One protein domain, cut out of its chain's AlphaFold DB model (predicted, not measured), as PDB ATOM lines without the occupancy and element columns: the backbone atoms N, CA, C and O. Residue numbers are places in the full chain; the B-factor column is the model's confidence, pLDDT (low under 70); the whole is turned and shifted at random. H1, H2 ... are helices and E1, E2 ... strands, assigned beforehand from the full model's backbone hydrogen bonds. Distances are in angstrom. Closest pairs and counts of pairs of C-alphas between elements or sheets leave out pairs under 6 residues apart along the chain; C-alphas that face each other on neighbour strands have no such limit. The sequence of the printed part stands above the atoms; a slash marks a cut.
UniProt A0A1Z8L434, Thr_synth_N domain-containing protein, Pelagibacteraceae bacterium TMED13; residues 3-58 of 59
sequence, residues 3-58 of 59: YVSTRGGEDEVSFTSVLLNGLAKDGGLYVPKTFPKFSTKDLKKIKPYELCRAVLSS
ATOM      1  N   TYR A   3     -24.536  22.381  14.127       92.62
ATOM      2  CA  TYR A   3     -25.551  22.605  15.157       92.62
ATOM      3  C   TYR A   3     -26.960  22.589  14.573       92.62
ATOM      4  O   TYR A   3     -27.164  22.943  13.413       92.62
ATOM      5  N   VAL A   4     -27.917  22.199  15.406       94.88
ATOM      6  CA  VAL A   4     -29.346  22.146  15.093       94.88
ATOM      7  C   VAL A   4     -30.134  22.916  16.140       94.88
ATOM      8  O   VAL A   4     -29.717  22.986  17.299       94.88
ATOM      9  N   SER A   5     -31.273  23.482  15.751       95.12
ATOM     10  CA  SER A   5     -32.243  24.000  16.717       95.12
ATOM     11  C   SER A   5     -32.989  22.847  17.384       95.12
ATOM     12  O   SER A   5     -33.447  21.918  16.716       95.12
ATOM     13  N   THR A   6     -33.205  22.935  18.695       95.00
ATOM     14  CA  THR A   6     -34.049  21.990  19.445       95.00
ATOM     15  C   THR A   6     -35.512  21.959  18.993       95.00
ATOM     16  O   THR A   6     -36.234  21.037  19.366       95.00
ATOM     17  N   ARG A   7     -35.963  22.936  18.195       94.62
ATOM     18  CA  ARG A   7     -37.320  22.994  17.623       94.62
ATOM     19  C   ARG A   7     -37.377  22.607  16.141       94.62
ATOM     20  O   ARG A   7     -38.453  22.634  15.554       94.62
ATOM     21  N   GLY A   8     -36.245  22.222  15.547       87.06
ATOM     22  CA  GLY A   8     -36.175  21.724  14.172       87.06
ATOM     23  C   GLY A   8     -36.250  22.790  13.077       87.06
ATOM     24  O   GLY A   8     -36.270  22.427  11.905       87.06
ATOM     25  N   GLY A   9     -36.276  24.086  13.413       83.06
ATOM     26  CA  GLY A   9     -36.360  25.163  12.421       83.06
ATOM     27  C   GLY A   9     -35.055  25.446  11.670       83.06
ATOM     28  O   GLY A   9     -35.092  26.018  10.584       83.06
ATOM     29  N   GLU A  10     -33.903  25.042  12.215       85.62
ATOM     30  CA  GLU A  10     -32.588  25.194  11.580       85.62
ATOM     31  C   GLU A  10     -31.748  23.917  11.762       85.62
ATOM     32  O   GLU A  10     -31.655  23.384  12.872       85.62
ATOM     33  N   ASP A  11     -31.106  23.457  10.683       85.88
ATOM     34  CA  ASP A  11     -30.156  22.335  10.663       85.88
ATOM     35  C   ASP A  11     -28.827  22.801  10.033       85.88
ATOM     36  O   ASP A  11     -28.778  23.734   9.233       85.88
ATOM     37  N   GLU A  12     -27.732  22.156  10.418       90.12
ATOM     38  CA  GLU A  12     -26.372  22.371   9.909       90.12
ATOM     39  C   GLU A  12     -25.759  23.770  10.094       90.12
ATOM     40  O   GLU A  12     -24.878  24.194   9.329       90.12
ATOM     41  N   VAL A  13     -26.137  24.452  11.173       92.44
ATOM     42  CA  VAL A  13     -25.622  25.777  11.538       92.44
ATOM     43  C   VAL A  13     -24.166  25.687  12.015       92.44
ATOM     44  O   VAL A  13     -23.774  24.753  12.720       92.44
ATOM     45  N   SER A  14     -23.331  26.646  11.602       92.31
ATOM     46  CA  SER A  14     -21.929  26.721  12.036       92.31
ATOM     47  C   SER A  14     -21.811  27.226  13.476       92.31
ATOM     48  O   SER A  14     -22.630  28.031  13.916       92.31
ATOM     49  N   PHE A  15     -20.760  26.821  14.196       91.19
ATOM     50  CA  PHE A  15     -20.519  27.316  15.557       91.19
ATOM     51  C   PHE A  15     -20.431  28.848  15.624       91.19
ATOM     52  O   PHE A  15     -21.038  29.456  16.499       91.19
ATOM     53  N   THR A  16     -19.725  29.482  14.681       92.69
ATOM     54  CA  THR A  16     -19.595  30.947  14.633       92.69
ATOM     55  C   THR A  16     -20.960  31.622  14.516       92.69
ATOM     56  O   THR A  16     -21.219  32.603  15.205       92.69
ATOM     57  N   SER A  17     -21.858  31.075  13.694       91.50
ATOM     58  CA  SER A  17     -23.228  31.584  13.569       91.50
ATOM     59  C   SER A  17     -24.019  31.415  14.866       91.50
ATOM     60  O   SER A  17     -24.668  32.359  15.300       91.50
ATOM     61  N   VAL A  18     -23.928  30.248  15.514       92.38
ATOM     62  CA  VAL A  18     -24.572  29.989  16.816       92.38
ATOM     63  C   VAL A  18     -24.111  30.997  17.869       92.38
ATOM     64  O   VAL A  18     -24.939  31.583  18.563       92.38
ATOM     65  N   LEU A  19     -22.800  31.229  17.958       92.25
ATOM     66  CA  LEU A  19     -22.203  32.139  18.934       92.25
ATOM     67  C   LEU A  19     -22.671  33.588  18.744       92.25
ATOM     68  O   LEU A  19     -22.908  34.281  19.727       92.25
ATOM     69  N   LEU A  20     -22.804  34.037  17.492       93.69
ATOM     70  CA  LEU A  20     -23.238  35.399  17.169       93.69
ATOM     71  C   LEU A  20     -24.753  35.591  17.307       93.69
ATOM     72  O   LEU A  20     -25.192  36.668  17.698       93.69
ATOM     73  N   ASN A  21     -25.548  34.563  17.002       90.25
ATOM     74  CA  ASN A  21     -27.009  34.633  17.070       90.25
ATOM     75  C   ASN A  21     -27.539  34.497  18.506       90.25
ATOM     76  O   ASN A  21     -28.591  35.046  18.830       90.25
ATOM     77  N   GLY A  22     -26.841  33.747  19.366       89.81
ATOM     78  CA  GLY A  22     -27.283  33.419  20.722       89.81
ATOM     79  C   GLY A  22     -28.438  32.409  20.743       89.81
ATOM     80  O   GLY A  22     -28.248  31.263  21.146       89.81
ATOM     81  N   LEU A  23     -29.627  32.825  20.295       90.19
ATOM     82  CA  LEU A  23     -30.826  31.986  20.154       90.19
ATOM     83  C   LEU A  23     -31.052  31.582  18.695       90.19
ATOM     84  O   LEU A  23     -30.706  32.323  17.772       90.19
ATOM     85  N   ALA A  24     -31.669  30.417  18.488       92.38
ATOM     86  CA  ALA A  24     -32.122  30.022  17.159       92.38
ATOM     87  C   ALA A  24     -33.294  30.899  16.703       92.38
ATOM     88  O   ALA A  24     -34.044  31.440  17.522       92.38
ATOM     89  N   LYS A  25     -33.479  31.035  15.384       88.56
ATOM     90  CA  LYS A  25     -34.516  31.922  14.816       88.56
ATOM     91  C   LYS A  25     -35.940  31.534  15.209       88.56
ATOM     92  O   LYS A  25     -36.816  32.386  15.287       88.56
ATOM     93  N   ASP A  26     -36.161  30.253  15.467       90.94
ATOM     94  CA  ASP A  26     -37.427  29.687  15.942       90.94
ATOM     95  C   ASP A  26     -37.611  29.811  17.472       90.94
ATOM     96  O   ASP A  26     -38.536  29.233  18.053       90.94
ATOM     97  N   GLY A  27     -36.717  30.540  18.150       90.56
ATOM     98  CA  GLY A  27     -36.674  30.687  19.604       90.56
ATOM     99  C   GLY A  27     -36.207  29.429  20.344       90.56
ATOM    100  O   GLY A  27     -36.370  29.347  21.563       90.56
ATOM    101  N   GLY A  28     -35.693  28.427  19.628       93.12
ATOM    102  CA  GLY A  28     -35.050  27.246  20.189       93.12
ATOM    103  C   GLY A  28     -33.612  27.506  20.643       93.12
ATOM    104  O   GLY A  28     -33.053  28.593  20.476       93.12
ATOM    105  N   LEU A  29     -32.999  26.473  21.218       94.75
ATOM    106  CA  LEU A  29     -31.583  26.473  21.582       94.75
ATOM    107  C   LEU A  29     -30.791  25.705  20.528       94.75
ATOM    108  O   LEU A  29     -31.266  24.694  20.011       94.75
ATOM    109  N   TYR A  30     -29.569  26.148  20.250       94.12
ATOM    110  CA  TYR A  30     -28.663  25.389  19.399       94.12
ATOM    111  C   TYR A  30     -27.981  24.269  20.187       94.12
ATOM    112  O   TYR A  30     -27.402  24.502  21.249       94.12
ATOM    113  N   VAL A  31     -27.992  23.057  19.636       93.12
ATOM    114  CA  VAL A  31     -27.263  21.893  20.159       93.12
ATOM    115  C   VAL A  31     -26.417  21.255  19.053       93.12
ATOM    116  O   VAL A  31     -26.783  21.361  17.882       93.12
ATOM    117  N   PRO A  32     -25.280  20.609  19.369       92.00
ATOM    118  CA  PRO A  32     -24.505  19.885  18.367       92.00
ATOM    119  C   PRO A  32     -25.358  18.813  17.682       92.00
ATOM    120  O   PRO A  32     -26.054  18.048  18.349       92.00
ATOM    121  N   LYS A  33     -25.265  18.720  16.353       91.38
ATOM    122  CA  LYS A  33     -25.927  17.673  15.557       91.38
ATOM    123  C   LYS A  33     -25.460  16.278  15.977       91.38
ATOM    124  O   LYS A  33     -26.227  15.322  15.962       91.38
ATOM    125  N   THR A  34     -24.195  16.172  16.369       89.12
ATOM    126  CA  THR A  34     -23.582  14.955  16.890       89.12
ATOM    127  C   THR A  34     -22.699  15.293  18.083       89.12
ATOM    128  O   THR A  34     -22.032  16.327  18.112       89.12
ATOM    129  N   PHE A  35     -22.681  14.398  19.069       87.50
ATOM    130  CA  PHE A  35     -21.735  14.468  20.176       87.50
ATOM    131  C   PHE A  35     -20.556  13.527  19.909       87.50
ATOM    132  O   PHE A  35     -20.783  12.362  19.554       87.50
ATOM    133  N   PRO A  36     -19.307  13.985  20.105       88.81
ATOM    134  CA  PRO A  36     -18.155  13.098  20.061       88.81
ATOM    135  C   PRO A  36     -18.274  12.043  21.165       88.81
ATOM    136  O   PRO A  36     -18.660  12.333  22.299       88.81
ATOM    137  N   LYS A  37     -17.959  10.795  20.818       90.25
ATOM    138  CA  LYS A  37     -18.026   9.657  21.737       90.25
ATOM    139  C   LYS A  37     -16.636   9.357  22.280       90.25
ATOM    140  O   LYS A  37     -15.688   9.236  21.512       90.25
ATOM    141  N   PHE A  38     -16.548   9.165  23.589       91.50
ATOM    142  CA  PHE A  38     -15.318   8.772  24.273       91.50
ATOM    143  C   PHE A  38     -15.580   7.520  25.101       91.50
ATOM    144  O   PHE A  38     -16.634   7.402  25.731       91.50
ATOM    145  N   SER A  39     -14.631   6.582  25.121       94.88
ATOM    146  CA  SER A  39     -14.728   5.445  26.032       94.88
ATOM    147  C   SER A  39     -14.344   5.862  27.454       94.88
ATOM    148  O   SER A  39     -13.577   6.803  27.671       94.88
ATOM    149  N   THR A  40     -14.817   5.117  28.452       95.81
ATOM    150  CA  THR A  40     -14.415   5.332  29.852       95.81
ATOM    151  C   THR A  40     -12.905   5.173  30.056       95.81
ATOM    152  O   THR A  40     -12.330   5.813  30.935       95.81
ATOM    153  N   LYS A  41     -12.244   4.344  29.238       95.81
ATOM    154  CA  LYS A  41     -10.788   4.161  29.251       95.81
ATOM    155  C   LYS A  41     -10.056   5.402  28.742       95.81
ATOM    156  O   LYS A  41      -9.025   5.749  29.315       95.81
ATOM    157  N   ASP A  42     -10.587   6.065  27.718       92.62
ATOM    158  CA  ASP A  42      -9.996   7.285  27.153       92.62
ATOM    159  C   ASP A  42     -10.165   8.461  28.113       92.62
ATOM    160  O   ASP A  42      -9.197   9.157  28.412       92.62
ATOM    161  N   LEU A  43     -11.362   8.612  28.690       93.44
ATOM    162  CA  LEU A  43     -11.667   9.667  29.662       93.44
ATOM    163  C   LEU A  43     -10.772   9.619  30.909       93.44
ATOM    164  O   LEU A  43     -10.453  10.658  31.472       93.44
ATOM    165  N   LYS A  44     -10.326   8.428  31.332       95.50
ATOM    166  CA  LYS A  44      -9.390   8.274  32.461       95.50
ATOM    167  C   LYS A  44      -7.960   8.721  32.146       95.50
ATOM    168  O   LYS A  44      -7.179   8.917  33.071       95.50
ATOM    169  N   LYS A  45      -7.591   8.797  30.867       95.56
ATOM    170  CA  LYS A  45      -6.217   9.070  30.416       95.56
ATOM    171  C   LYS A  45      -6.050  10.464  29.833       95.56
ATOM    172  O   LYS A  45      -4.949  11.006  29.877       95.56
ATOM    173  N   ILE A  46      -7.113  11.004  29.245       94.69
ATOM    174  CA  ILE A  46      -7.085  12.294  28.572       94.69
ATOM    175  C   ILE A  46      -6.962  13.424  29.592       94.69
ATOM    176  O   ILE A  46      -7.634  13.432  30.626       94.69
ATOM    177  N   LYS A  47      -6.102  14.402  29.310       96.31
ATOM    178  CA  LYS A  47      -6.004  15.594  30.153       96.31
ATOM    179  C   LYS A  47      -7.186  16.534  29.872       96.31
ATOM    180  O   LYS A  47      -7.651  16.589  28.732       96.31
ATOM    181  N   PRO A  48      -7.646  17.339  30.848       93.62
ATOM    182  CA  PRO A  48      -8.816  18.205  30.659       93.62
ATOM    183  C   PRO A  48      -8.738  19.145  29.444       93.62
ATOM    184  O   PRO A  48      -9.710  19.277  28.705       93.62
ATOM    185  N   TYR A  49      -7.576  19.752  29.174       93.62
ATOM    186  CA  TYR A  49      -7.410  20.644  28.017       93.62
ATOM    187  C   TYR A  49      -7.456  19.893  26.676       93.62
ATOM    188  O   TYR A  49      -7.937  20.428  25.676       93.62
ATOM    189  N   GLU A  50      -6.992  18.641  26.646       93.06
ATOM    190  CA  GLU A  50      -7.047  17.779  25.460       93.06
ATOM    191  C   GLU A  50      -8.484  17.343  25.188       93.06
ATOM    192  O   GLU A  50      -8.907  17.337  24.034       93.06
ATOM    193  N   LEU A  51      -9.255  17.072  26.245       91.50
ATOM    194  CA  LEU A  51     -10.684  16.794  26.146       91.50
ATOM    195  C   LEU A  51     -11.449  18.002  25.594       91.50
ATOM    196  O   LEU A  51     -12.194  17.851  24.628       91.50
ATOM    197  N   CYS A  52     -11.229  19.204  26.141       90.19
ATOM    198  CA  CYS A  52     -11.834  20.431  25.612       90.19
ATOM    199  C   CYS A  52     -11.515  20.619  24.128       90.19
ATOM    200  O   CYS A  52     -12.419  20.860  23.327       90.19
ATOM    201  N   ARG A  53     -10.243  20.463  23.741       90.19
ATOM    202  CA  ARG A  53      -9.833  20.577  22.340       90.19
ATOM    203  C   ARG A  53     -10.527  19.532  21.471       90.19
ATOM    204  O   ARG A  53     -11.035  19.896  20.416       90.19
ATOM    205  N   ALA A  54     -10.578  18.272  21.899       88.50
ATOM    206  CA  ALA A  54     -11.227  17.199  21.150       88.50
ATOM    207  C   ALA A  54     -12.726  17.464  20.952       88.50
ATOM    208  O   ALA A  54     -13.227  17.325  19.840       88.50
ATOM    209  N   VAL A  55     -13.429  17.912  21.996       87.31
ATOM    210  CA  VAL A  55     -14.863  18.231  21.927       87.31
ATOM    211  C   VAL A  55     -15.132  19.408  20.989       87.31
ATOM    212  O   VAL A  55     -16.003  19.317  20.130       87.31
ATOM    213  N   LEU A  56     -14.370  20.497  21.112       84.31
ATOM    214  CA  LEU A  56     -14.605  21.725  20.342       84.31
ATOM    215  C   LEU A  56     -14.085  21.658  18.898       84.31
ATOM    216  O   LEU A  56     -14.583  22.378  18.038       84.31
ATOM    217  N   SER A  57     -13.101  20.796  18.624       83.44
ATOM    218  CA  SER A  57     -12.479  20.649  17.296       83.44
ATOM    219  C   SER A  57     -13.030  19.465  16.496       83.44
ATOM    220  O   SER A  57     -12.500  19.154  15.431       83.44
ATOM    221  N   SER A  58     -14.051  18.768  17.004       70.69
ATOM    222  CA  SER A  58     -14.685  17.660  16.284       70.69
ATOM    223  C   SER A  58     -15.405  18.200  15.040       70.69
ATOM    224  O   SER A  58     -16.243  19.100  15.141       70.69
TER     225      SER A  58
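This is residues 3 to 58 of the 59 residues of the protein "Thr_synth_N domain-containing protein" of Pelagibacteraceae bacterium TMED13 (UniProt A0A1Z8L434). Two lobes stand at the ends of a loose rod: a two-strand sheet, E1 and E2, with H1 beside it, and a second lobe of H2 and H3, reached by the stretched link 33 to 39, with H3 folding back. The printed part has 56 residues, in the order E1, H1, E2, H2, H3; the class is mixed, with 26 residues in named elements, under half. The sheet is antiparallel, the radius of gyration of the C-alphas 13.9 A, the spans 40 by 19 by 14 A.

E1 is residues 3 to 5, from C-alpha 3 at (-25.551, 22.605, 15.157), and E2 residues 30 to 32. H1 is residues 15 to 21, 9.9 A long. H2 is residues 40 to 43. H3, residues 48 to 56, is 12.3 A long and ends at C-alpha 56, (-14.605, 21.725, 20.342).

E1 and E2 are antiparallel at 139 degrees, with N 4 and O 31 2.8 A apart, within hydrogen-bond range. The closest C-alphas of H1 and E2, Val 18 and Tyr 30, are 6.7 A apart. H1 and H3 are apart; H2 and H3 are only just apart, closest 8.0 A. In H1 and H3 every O i to N i+4 pair is within hydrogen-bond range; H2 is too short for one.

The C-alphas farthest apart, of Asp 26 and Lys 45, are 40.1 A apart. The printed part has no cut, no link is long, and no printed residue is under 70.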